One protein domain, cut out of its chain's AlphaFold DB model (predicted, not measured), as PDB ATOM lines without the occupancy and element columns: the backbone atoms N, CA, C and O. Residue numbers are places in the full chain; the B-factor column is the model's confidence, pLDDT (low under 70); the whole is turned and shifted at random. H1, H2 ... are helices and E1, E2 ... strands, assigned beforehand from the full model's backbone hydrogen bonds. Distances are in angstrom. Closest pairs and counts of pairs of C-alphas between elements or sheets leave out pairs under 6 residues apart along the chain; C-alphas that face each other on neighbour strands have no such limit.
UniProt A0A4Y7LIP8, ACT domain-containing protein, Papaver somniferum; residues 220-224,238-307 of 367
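What this domain is: This is residues 220 to 224 and 238 to 307 of the 367 residues of the protein "ACT domain-containing protein" of Papaver somniferum (UniProt A0A4Y7LIP8). A two-stranded antiparallel ribbon, E1 and E2, has the long helix H2 over one face and its other face bare; the second helix, H1, packs on H2 and forms a helical hairpin with it. The ribbon, with residues 238 to 244 before it and the turn of residues 250 to 257, lies along the longest axis. The printed part has 75 residues, with two named strands and two named helices in the order E1, E2, H1, H2; the class is mixed, helices and strands, with 37 residues, under half, in named elements. It is compact, with a radius of gyration of the C-alphas of 13.0 A, yet only just elongated in outline, spanning 39 by 26 by 22 A.

How they stand to each other: Go past the cut to E1, residues 245 to 249, and on to E2, residues 258 to 262; they are an antiparallel hairpin, their directions at 169 degrees. Look there for N 247 and O 260, 2.9 A apart, and N 249 and O 258, 2.8 A apart, both within hydrogen-bond range. Next comes H1, residues 269 to 279, which is apart from E1. Last is H2, residues 291 to 306; it has 6 pairs of C-alphas within 8 A of E1, the closest being those of Val 246 and Cys 298, 5.9 A apart. H2 and E2 are near each other, with 8 pairs of C-alphas within 10 A. H1 and H2 touch, their closest C-alphas being those of Gly 272 and Glu 304, 6.4 A apart. They run opposite ways at a shallow tilt of 33 degrees, only just short of steep. In H1 and H2 every O i to N i+4 pair is within hydrogen-bond range.

Where its parts are: Find C-alpha 245 at (71.377, 65.819, 168.846); from there E1 runs 12.9 A to C-alpha 249. E2 runs 13.2 A from Leu 258 to His 262. H1 begins at C-alpha 269, at (83.050, 70.270, 162.625), and runs 15.3 A to Asp 279. H2 runs 22.4 A from Ser 291 to C-alpha 306 at (80.029, 60.663, 164.797).

The domain as a whole: The two C-alphas farthest apart are those of Leu 238 and Pro 254, at 38.9 A. Residues 225 to 237 are not printed, and C-alphas 224 and 238 stand 16.4 A apart across this cut. The link from H1 to H2, 11 residues, is long; those from E1 to E2 and from E2 to H1 are short. The mean pLDDT of the printed part is 79.4, and the model's confidence is under 70 at residues 220 to 224, 238 to 243 and 282 to 286.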
ATOM      1  N   PHE A 220      83.117  52.897 153.272       69.44
ATOM      2  CA  PHE A 220      82.237  53.721 152.433       69.44
ATOM      3  C   PHE A 220      80.734  53.573 152.732       69.44
ATOM      4  O   PHE A 220      79.976  54.493 152.411       69.44
ATOM      5  N   CYS A 221      80.293  52.550 153.471       61.19
ATOM      6  CA  CYS A 221      78.893  52.393 153.883       61.19
ATOM      7  C   CYS A 221      78.462  53.462 154.897       61.19
ATOM      8  O   CYS A 221      79.233  53.906 155.740       61.19
ATOM      9  N   CYS A 222      77.221  53.935 154.797       51.78
ATOM     10  CA  CYS A 222      76.651  54.961 155.679       51.78
ATOM     11  C   CYS A 222      75.696  54.358 156.717       51.78
ATOM     12  O   CYS A 222      74.694  54.987 157.039       51.78
ATOM     13  N   GLU A 223      75.951  53.147 157.207       53.94
ATOM     14  CA  GLU A 223      75.060  52.510 158.177       53.94
ATOM     15  C   GLU A 223      75.351  53.032 159.588       53.94
ATOM     16  O   GLU A 223      76.456  52.897 160.094       53.94
ATOM     17  N   LEU A 224      74.352  53.642 160.231       49.75
ATOM     18  CA  LEU A 224      74.313  53.723 161.690       49.75
ATOM     19  C   LEU A 224      73.562  52.481 162.145       49.75
ATOM     20  O   LEU A 224      72.338  52.514 162.277       49.75
ATOM     21  N   LEU A 238      84.535  57.627 175.615       47.38
ATOM     22  CA  LEU A 238      83.648  57.901 174.473       47.38
ATOM     23  C   LEU A 238      82.208  57.415 174.720       47.38
ATOM     24  O   LEU A 238      81.258  58.009 174.224       47.38
ATOM     25  N   ASN A 239      82.021  56.423 175.597       43.34
ATOM     26  CA  ASN A 239      80.694  55.971 176.039       43.34
ATOM     27  C   ASN A 239      79.973  57.001 176.937       43.34
ATOM     28  O   ASN A 239      78.787  56.851 177.225       43.34
ATOM     29  N   LYS A 240      80.676  58.057 177.382       46.41
ATOM     30  CA  LYS A 240      80.094  59.239 178.047       46.41
ATOM     31  C   LYS A 240      79.760  60.375 177.078       46.41
ATOM     32  O   LYS A 240      79.146  61.357 177.505       46.41
ATOM     33  N   LEU A 241      80.152  60.286 175.805       50.97
ATOM     34  CA  LEU A 241      79.831  61.316 174.825       50.97
ATOM     35  C   LEU A 241      78.346  61.213 174.460       50.97
ATOM     36  O   LEU A 241      77.891  60.214 173.909       50.97
ATOM     37  N   LYS A 242      77.574  62.256 174.783       58.22
ATOM     38  CA  LYS A 242      76.182  62.381 174.333       58.22
ATOM     39  C   LYS A 242      76.143  62.210 172.815       58.22
ATOM     40  O   LYS A 242      76.851  62.926 172.106       58.22
ATOM     41  N   SER A 243      75.301  61.299 172.335       68.56
ATOM     42  CA  SER A 243      75.017  61.163 170.909       68.56
ATOM     43  C   SER A 243      74.639  62.528 170.314       68.56
ATOM     44  O   SER A 243      73.982  63.331 170.990       68.56
ATOM     45  N   PRO A 244      75.069  62.839 169.078       82.44
ATOM     46  CA  PRO A 244      74.772  64.130 168.486       82.44
ATOM     47  C   PRO A 244      73.259  64.315 168.351       82.44
ATOM     48  O   PRO A 244      72.549  63.505 167.744       82.44
ATOM     49  N   GLY A 245      72.767  65.404 168.933       85.56
ATOM     50  CA  GLY A 245      71.377  65.819 168.846       85.56
ATOM     51  C   GLY A 245      71.180  66.686 167.614       85.56
ATOM     52  O   GLY A 245      71.858  67.697 167.463       85.56
ATOM     53  N   VAL A 246      70.245  66.306 166.747       90.25
ATOM     54  CA  VAL A 246      69.774  67.153 165.646       90.25
ATOM     55  C   VAL A 246      68.266  67.260 165.777       90.25
ATOM     56  O   VAL A 246      67.580  66.235 165.765       90.25
ATOM     57  N   THR A 247      67.759  68.479 165.923       89.81
ATOM     58  CA  THR A 247      66.323  68.766 165.961       89.81
ATOM     59  C   THR A 247      65.960  69.713 164.830       89.81
ATOM     60  O   THR A 247      66.681  70.663 164.521       89.81
ATOM     61  N   ILE A 248      64.831  69.422 164.188       90.31
ATOM     62  CA  ILE A 248      64.253  70.242 163.132       90.31
ATOM     63  C   ILE A 248      62.905  70.733 163.637       90.31
ATOM     64  O   ILE A 248      62.025  69.930 163.938       90.31
ATOM     65  N   ASP A 249      62.749  72.047 163.716       87.94
ATOM     66  CA  ASP A 249      61.512  72.700 164.108       87.94
ATOM     67  C   ASP A 249      60.991  73.594 162.976       87.94
ATOM     68  O   ASP A 249      61.648  74.513 162.493       87.94
ATOM     69  N   ASN A 250      59.766  73.300 162.553       89.44
ATOM     70  CA  ASN A 250      59.025  74.050 161.545       89.44
ATOM     71  C   ASN A 250      57.838  74.819 162.144       89.44
ATOM     72  O   ASN A 250      57.120  75.488 161.402       89.44
ATOM     73  N   SER A 251      57.581  74.695 163.446       86.88
ATOM     74  CA  SER A 251      56.456  75.345 164.126       86.88
ATOM     75  C   SER A 251      56.772  76.790 164.515       86.88
ATOM     76  O   SER A 251      55.883  77.638 164.484       86.88
ATOM     77  N   SER A 252      58.043  77.097 164.784       85.94
ATOM     78  CA  SER A 252      58.512  78.429 165.189       85.94
ATOM     79  C   SER A 252      58.503  79.490 164.083       85.94
ATOM     80  O   SER A 252      58.628  80.678 164.379       85.94
ATOM     81  N   SER A 253      58.343  79.112 162.810       84.44
ATOM     82  CA  SER A 253      58.276  80.066 161.699       84.44
ATOM     83  C   SER A 253      57.371  79.578 160.564       84.44
ATOM     84  O   SER A 253      57.481  78.426 160.138       84.44
ATOM     85  N   PRO A 254      56.516  80.441 159.982       82.62
ATOM     86  CA  PRO A 254      55.718  80.072 158.815       82.62
ATOM     87  C   PRO A 254      56.573  79.876 157.552       82.62
ATOM     88  O   PRO A 254      56.207  79.068 156.701       82.62
ATOM     89  N   ALA A 255      57.725  80.552 157.449       82.62
ATOM     90  CA  ALA A 255      58.553  80.598 156.239       82.62
ATOM     91  C   ALA A 255      59.907  79.874 156.359       82.62
ATOM     92  O   ALA A 255      60.511  79.547 155.339       82.62
ATOM     93  N   HIS A 256      60.380  79.596 157.577       83.31
ATOM     94  CA  HIS A 256      61.719  79.052 157.816       83.31
ATOM     95  C   HIS A 256      61.691  77.737 158.602       83.31
ATOM     96  O   HIS A 256      60.695  77.384 159.233       83.31
ATOM     97  N   THR A 257      62.811  77.019 158.537       86.69
ATOM     98  CA  THR A 257      63.086  75.812 159.317       86.69
ATOM     99  C   THR A 257      64.192  76.126 160.315       86.69
ATOM    100  O   THR A 257      65.263  76.580 159.917       86.69
ATOM    101  N   LEU A 258      63.944  75.875 161.597       89.50
ATOM    102  CA  LEU A 258      64.949  75.949 162.646       89.50
ATOM    103  C   LEU A 258      65.651  74.590 162.750       89.50
ATOM    104  O   LEU A 258      65.024  73.585 163.073       89.50
ATOM    105  N   LEU A 259      66.953  74.562 162.475       89.75
ATOM    106  CA  LEU A 259      67.808  73.389 162.654       89.75
ATOM    107  C   LEU A 259      68.715  73.634 163.861       89.75
ATOM    108  O   LEU A 259      69.556  74.532 163.817       89.75
ATOM    109  N   GLN A 260      68.561  72.850 164.925       91.25
ATOM    110  CA  GLN A 260      69.451  72.911 166.085       91.25
ATOM    111  C   GLN A 260      70.313  71.656 166.126       91.25
ATOM    112  O   GLN A 260      69.823  70.534 165.992       91.25
ATOM    113  N   ILE A 261      71.613  71.860 166.308       91.06
ATOM    114  CA  ILE A 261      72.614  70.801 166.345       91.06
ATOM    115  C   ILE A 261      73.372  70.926 167.664       91.06
ATOM    116  O   ILE A 261      73.863  72.001 168.001       91.06
ATOM    117  N   HIS A 262      73.461  69.827 168.405       88.38
ATOM    118  CA  HIS A 262      74.222  69.721 169.642       88.38
ATOM    119  C   HIS A 262      75.172  68.528 169.545       88.38
ATOM    120  O   HIS A 262      74.739  67.374 169.531       88.38
ATOM    121  N   CYS A 263      76.469  68.793 169.535       85.38
ATOM    122  CA  CYS A 263      77.512  67.778 169.467       85.38
ATOM    123  C   CYS A 263      78.773  68.254 170.191       85.38
ATOM    124  O   CYS A 263      78.865  69.409 170.612       85.38
ATOM    125  N   VAL A 264      79.727  67.343 170.374       84.19
ATOM    126  CA  VAL A 264      81.048  67.700 170.891       84.19
ATOM    127  C   VAL A 264      81.824  68.437 169.811       84.19
ATOM    128  O   VAL A 264      81.816  68.036 168.646       84.19
ATOM    129  N   ASP A 265      82.481  69.525 170.210       82.81
ATOM    130  CA  ASP A 265      83.334  70.274 169.301       82.81
ATOM    131  C   ASP A 265      84.529  69.422 168.868       82.81
ATOM    132  O   ASP A 265      85.177  68.748 169.671       82.81
ATOM    133  N   GLN A 266      84.811  69.454 167.575       83.69
ATOM    134  CA  GLN A 266      85.894  68.710 166.961       83.69
ATOM    135  C   GLN A 266      86.470  69.508 165.804       83.69
ATOM    136  O   GLN A 266      85.781  70.297 165.149       83.69
ATOM    137  N   LYS A 267      87.751  69.273 165.503       83.25
ATOM    138  CA  LYS A 267      88.415  69.940 164.381       83.25
ATOM    139  C   LYS A 267      87.559  69.776 163.123       83.25
ATOM    140  O   LYS A 267      87.130  68.668 162.813       83.25
ATOM    141  N   GLY A 268      87.315  70.870 162.405       86.31
ATOM    142  CA  GLY A 268      86.577  70.857 161.142       86.31
ATOM    143  C   GLY A 268      85.081  70.541 161.230       86.31
ATOM    144  O   GLY A 268      84.474  70.334 160.183       86.31
ATOM    145  N   LEU A 269      84.478  70.542 162.426       88.94
ATOM    146  CA  LEU A 269      83.050  70.270 162.625       88.94
ATOM    147  C   LEU A 269      82.153  71.136 161.732       88.94
ATOM    148  O   LEU A 269      81.308  70.612 161.007       88.94
ATOM    149  N   LEU A 270      82.358  72.457 161.742       89.75
ATOM    150  CA  LEU A 270      81.523  73.375 160.963       89.75
ATOM    151  C   LEU A 270      81.654  73.134 159.452       89.75
ATOM    152  O   LEU A 270      80.660  73.225 158.739       89.75
ATOM    153  N   TYR A 271      82.849  72.771 158.969       90.12
ATOM    154  CA  TYR A 271      83.027  72.354 157.576       90.12
ATOM    155  C   TYR A 271      82.218  71.097 157.269       90.12
ATOM    156  O   TYR A 271      81.485  71.104 156.289       90.12
ATOM    157  N   GLY A 272      82.292  70.064 158.117       89.12
ATOM    158  CA  GLY A 272      81.505  68.838 157.952       89.12
ATOM    159  C   GLY A 272      80.007  69.130 157.863       89.12
ATOM    160  O   GLY A 272      79.360  68.741 156.895       89.12
ATOM    161  N   ILE A 273      79.476  69.930 158.795       89.19
ATOM    162  CA  ILE A 273      78.064  70.351 158.794       89.19
ATOM    163  C   ILE A 273      77.714  71.105 157.503       89.19
ATOM    164  O   ILE A 273      76.758  70.747 156.816       89.19
ATOM    165  N   MET A 274      78.487  72.135 157.143       88.12
ATOM    166  CA  MET A 274      78.225  72.948 155.948       88.12
ATOM    167  C   MET A 274      78.341  72.136 154.655       88.12
ATOM    168  O   MET A 274      77.579  72.374 153.717       88.12
ATOM    169  N   ARG A 275      79.249  71.155 154.616       87.56
ATOM    170  CA  ARG A 275      79.398  70.205 153.513       87.56
ATOM    171  C   ARG A 275      78.162  69.326 153.384       87.56
ATOM    172  O   ARG A 275      77.573  69.270 152.312       87.56
ATOM    173  N   THR A 276      77.705  68.720 154.480       86.94
ATOM    174  CA  THR A 276      76.481  67.907 154.485       86.94
ATOM    175  C   THR A 276      75.261  68.718 154.051       86.94
ATOM    176  O   THR A 276      74.469  68.231 153.245       86.94
ATOM    177  N   LEU A 277      75.115  69.959 154.532       85.81
ATOM    178  CA  LEU A 277      74.019  70.851 154.134       85.81
ATOM    179  C   LEU A 277      74.073  71.188 152.635       85.81
ATOM    180  O   LEU A 277      73.041  71.134 151.961       85.81
ATOM    181  N   LYS A 278      75.272  71.476 152.108       82.81
ATOM    182  CA  LYS A 278      75.520  71.714 150.678       82.81
ATOM    183  C   LYS A 278      75.161  70.486 149.838       82.81
ATOM    184  O   LYS A 278      74.402  70.609 148.880       82.81
ATOM    185  N   ASP A 279      75.630  69.305 150.231       79.44
ATOM    186  CA  ASP A 279      75.384  68.042 149.524       79.44
ATOM    187  C   ASP A 279      73.914  67.587 149.592       79.44
ATOM    188  O   ASP A 279      73.473  66.780 148.779       79.44
ATOM    189  N   CYS A 280      73.135  68.060 150.571       76.06
ATOM    190  CA  CYS A 280      71.689  67.813 150.636       76.06
ATOM    191  C   CYS A 280      70.879  68.744 149.716       76.06
ATOM    192  O   CYS A 280      69.652  68.637 149.684       76.06
ATOM    193  N   ASN A 281      71.542  69.660 148.996       70.62
ATOM    194  CA  ASN A 281      70.931  70.656 148.118       70.62
ATOM    195  C   ASN A 281      69.735  71.370 148.771       70.62
ATOM    196  O   ASN A 281      68.658  71.508 148.178       70.62
ATOM    197  N   ILE A 282      69.902  71.781 150.031       67.31
ATOM    198  CA  ILE A 282      68.895  72.585 150.719       67.31
ATOM    199  C   ILE A 282      68.852  73.925 149.985       67.31
ATOM    200  O   ILE A 282      69.759  74.741 150.117       67.31
ATOM    201  N   GLN A 283      67.837  74.107 149.135       57.31
ATOM    202  CA  GLN A 283      67.662  75.335 148.366       57.31
ATOM    203  C   GLN A 283      67.506  76.505 149.334       57.31
ATOM    204  O   GLN A 283      66.603  76.497 150.177       57.31
ATOM    205  N   ASP A 284      68.373  77.507 149.188       56.06
ATOM    206  CA  ASP A 284      68.350  78.709 150.010       56.06
ATOM    207  C   ASP A 284      66.940  79.325 150.012       56.06
ATOM    208  O   ASP A 284      66.351  79.617 148.969       56.06
ATOM    209  N   GLY A 285      66.377  79.489 151.210       58.28
ATOM    210  CA  GLY A 285      65.128  80.223 151.427       58.28
ATOM    211  C   GLY A 285      63.825  79.422 151.352       58.28
ATOM    212  O   GLY A 285      62.767  80.021 151.548       58.28
ATOM    213  N   LYS A 286      63.847  78.099 151.123       68.38
ATOM    214  CA  LYS A 286      62.628  77.268 151.199       68.38
ATOM    215  C   LYS A 286      62.568  76.455 152.488       68.38
ATOM    216  O   LYS A 286      63.524  75.792 152.874       68.38
ATOM    217  N   LYS A 287      61.392  76.458 153.118       79.75
ATOM    218  CA  LYS A 287      61.095  75.630 154.289       79.75
ATOM    219  C   LYS A 287      61.215  74.142 153.948       79.75
ATOM    220  O   LYS A 287      60.671  73.672 152.945       79.75
ATOM    221  N   LEU A 288      61.899  73.387 154.800       82.38
ATOM    222  CA  LEU A 288      62.115  71.953 154.630       82.38
ATOM    223  C   LEU A 288      60.866  71.189 155.100       82.38
ATOM    224  O   LEU A 288      60.724  70.905 156.284       82.38
ATOM    225  N   LEU A 289      59.929  70.883 154.197       79.38
ATOM    226  CA  LEU A 289      58.614  70.323 154.567       79.38
ATOM    227  C   LEU A 289      58.533  68.785 154.570       79.38
ATOM    228  O   LEU A 289      57.705  68.226 155.280       79.38
ATOM    229  N   GLY A 290      59.361  68.092 153.785       81.88
ATOM    230  CA  GLY A 290      59.275  66.633 153.645       81.88
ATOM    231  C   GLY A 290      59.870  65.889 154.841       81.88
ATOM    232  O   GLY A 290      61.066  66.021 155.086       81.88
ATOM    233  N   SER A 291      59.067  65.068 155.530       82.50
ATOM    234  CA  SER A 291      59.510  64.246 156.675       82.50
ATOM    235  C   SER A 291      60.675  63.310 156.318       82.50
ATOM    236  O   SER A 291      61.639  63.185 157.071       82.50
ATOM    237  N   GLU A 292      60.658  62.727 155.117       84.31
ATOM    238  CA  GLU A 292      61.756  61.898 154.606       84.31
ATOM    239  C   GLU A 292      63.044  62.714 154.402       84.31
ATOM    240  O   GLU A 292      64.117  62.308 154.844       84.31
ATOM    241  N   LYS A 293      62.940  63.918 153.821       83.38
ATOM    242  CA  LYS A 293      64.084  64.827 153.634       83.38
ATOM    243  C   LYS A 293      64.663  65.298 154.968       83.38
ATOM    244  O   LYS A 293      65.878  65.375 155.108       83.38
ATOM    245  N   GLN A 294      63.804  65.591 155.944       87.44
ATOM    246  CA  GLN A 294      64.202  65.931 157.313       87.44
ATOM    247  C   GLN A 294      64.938  64.771 157.985       87.44
ATOM    248  O   GLN A 294      66.018  64.969 158.536       87.44
ATOM    249  N   SER A 295      64.384  63.562 157.895       86.12
ATOM    250  CA  SER A 295      64.965  62.357 158.493       86.12
ATOM    251  C   SER A 295      66.311  62.010 157.859       86.12
ATOM    252  O   SER A 295      67.285  61.787 158.576       86.12
ATOM    253  N   SER A 296      66.397  62.061 156.527       86.00
ATOM    254  CA  SER A 296      67.637  61.861 155.770       86.00
ATOM    255  C   SER A 296      68.704  62.898 156.135       86.00
ATOM    256  O   SER A 296      69.848  62.538 156.415       86.00
ATOM    257  N   LEU A 297      68.336  64.182 156.229       88.00
ATOM    258  CA  LEU A 297      69.257  65.241 156.648       88.00
ATOM    259  C   LEU A 297      69.771  65.019 158.077       88.00
ATOM    260  O   LEU A 297      70.979  65.066 158.308       88.00
ATOM    261  N   CYS A 298      68.871  64.754 159.027       88.06
ATOM    262  CA  CYS A 298      69.229  64.451 160.413       88.06
ATOM    263  C   CYS A 298      70.180  63.257 160.498       88.06
ATOM    264  O   CYS A 298      71.175  63.317 161.217       88.06
ATOM    265  N   PHE A 299      69.889  62.189 159.757       85.62
ATOM    266  CA  PHE A 299      70.724  60.998 159.697       85.62
ATOM    267  C   PHE A 299      72.129  61.325 159.179       85.62
ATOM    268  O   PHE A 299      73.114  61.048 159.860       85.62
ATOM    269  N   ARG A 300      72.231  62.003 158.029       86.44
ATOM    270  CA  ARG A 300      73.522  62.382 157.431       86.44
ATOM    271  C   ARG A 300      74.345  63.295 158.340       86.44
ATOM    272  O   ARG A 300      75.550  63.099 158.455       86.44
ATOM    273  N   LEU A 301      73.707  64.261 159.004       89.06
ATOM    274  CA  LEU A 301      74.377  65.138 159.970       89.06
ATOM    275  C   LEU A 301      74.897  64.350 161.178       89.06
ATOM    276  O   LEU A 301      76.018  64.585 161.621       89.06
ATOM    277  N   LYS A 302      74.118  63.392 161.698       87.25
ATOM    278  CA  LYS A 302      74.559  62.514 162.793       87.25
ATOM    279  C   LYS A 302      75.758  61.658 162.393       87.25
ATOM    280  O   LYS A 302      76.719  61.619 163.155       87.25
ATOM    281  N   VAL A 303      75.729  61.042 161.209       83.50
ATOM    282  CA  VAL A 303      76.865  60.270 160.672       83.50
ATOM    283  C   VAL A 303      78.115  61.139 160.574       83.50
ATOM    284  O   VAL A 303      79.161  60.735 161.065       83.50
ATOM    285  N   GLU A 304      78.012  62.342 160.000       85.31
ATOM    286  CA  GLU A 304      79.162  63.246 159.849       85.31
ATOM    287  C   GLU A 304      79.753  63.668 161.203       85.31
ATOM    288  O   GLU A 304      80.966  63.804 161.343       85.31
ATOM    289  N   MET A 305      78.907  63.872 162.218       86.00
ATOM    290  CA  MET A 305      79.365  64.253 163.556       86.00
ATOM    291  C   MET A 305      79.991  63.091 164.330       86.00
ATOM    292  O   MET A 305      80.935  63.330 165.079       86.00
ATOM    293  N   LEU A 306      79.482  61.867 164.160       83.00
ATOM    294  CA  LEU A 306      80.029  60.663 164.797       83.00
ATOM    295  C   LEU A 306      81.324  60.200 164.124       83.00
ATOM    296  O   LEU A 306      82.279  59.837 164.805       83.00
ATOM    297  N   HIS A 307      81.362  60.246 162.793       80.38
ATOM    298  CA  HIS A 307      82.425  59.678 161.972       80.38
ATOM    299  C   HIS A 307      82.932  60.708 160.943       80.38
ATOM    300  O   HIS A 307      82.767  60.510 159.735       80.38
TER     301      HIS A 307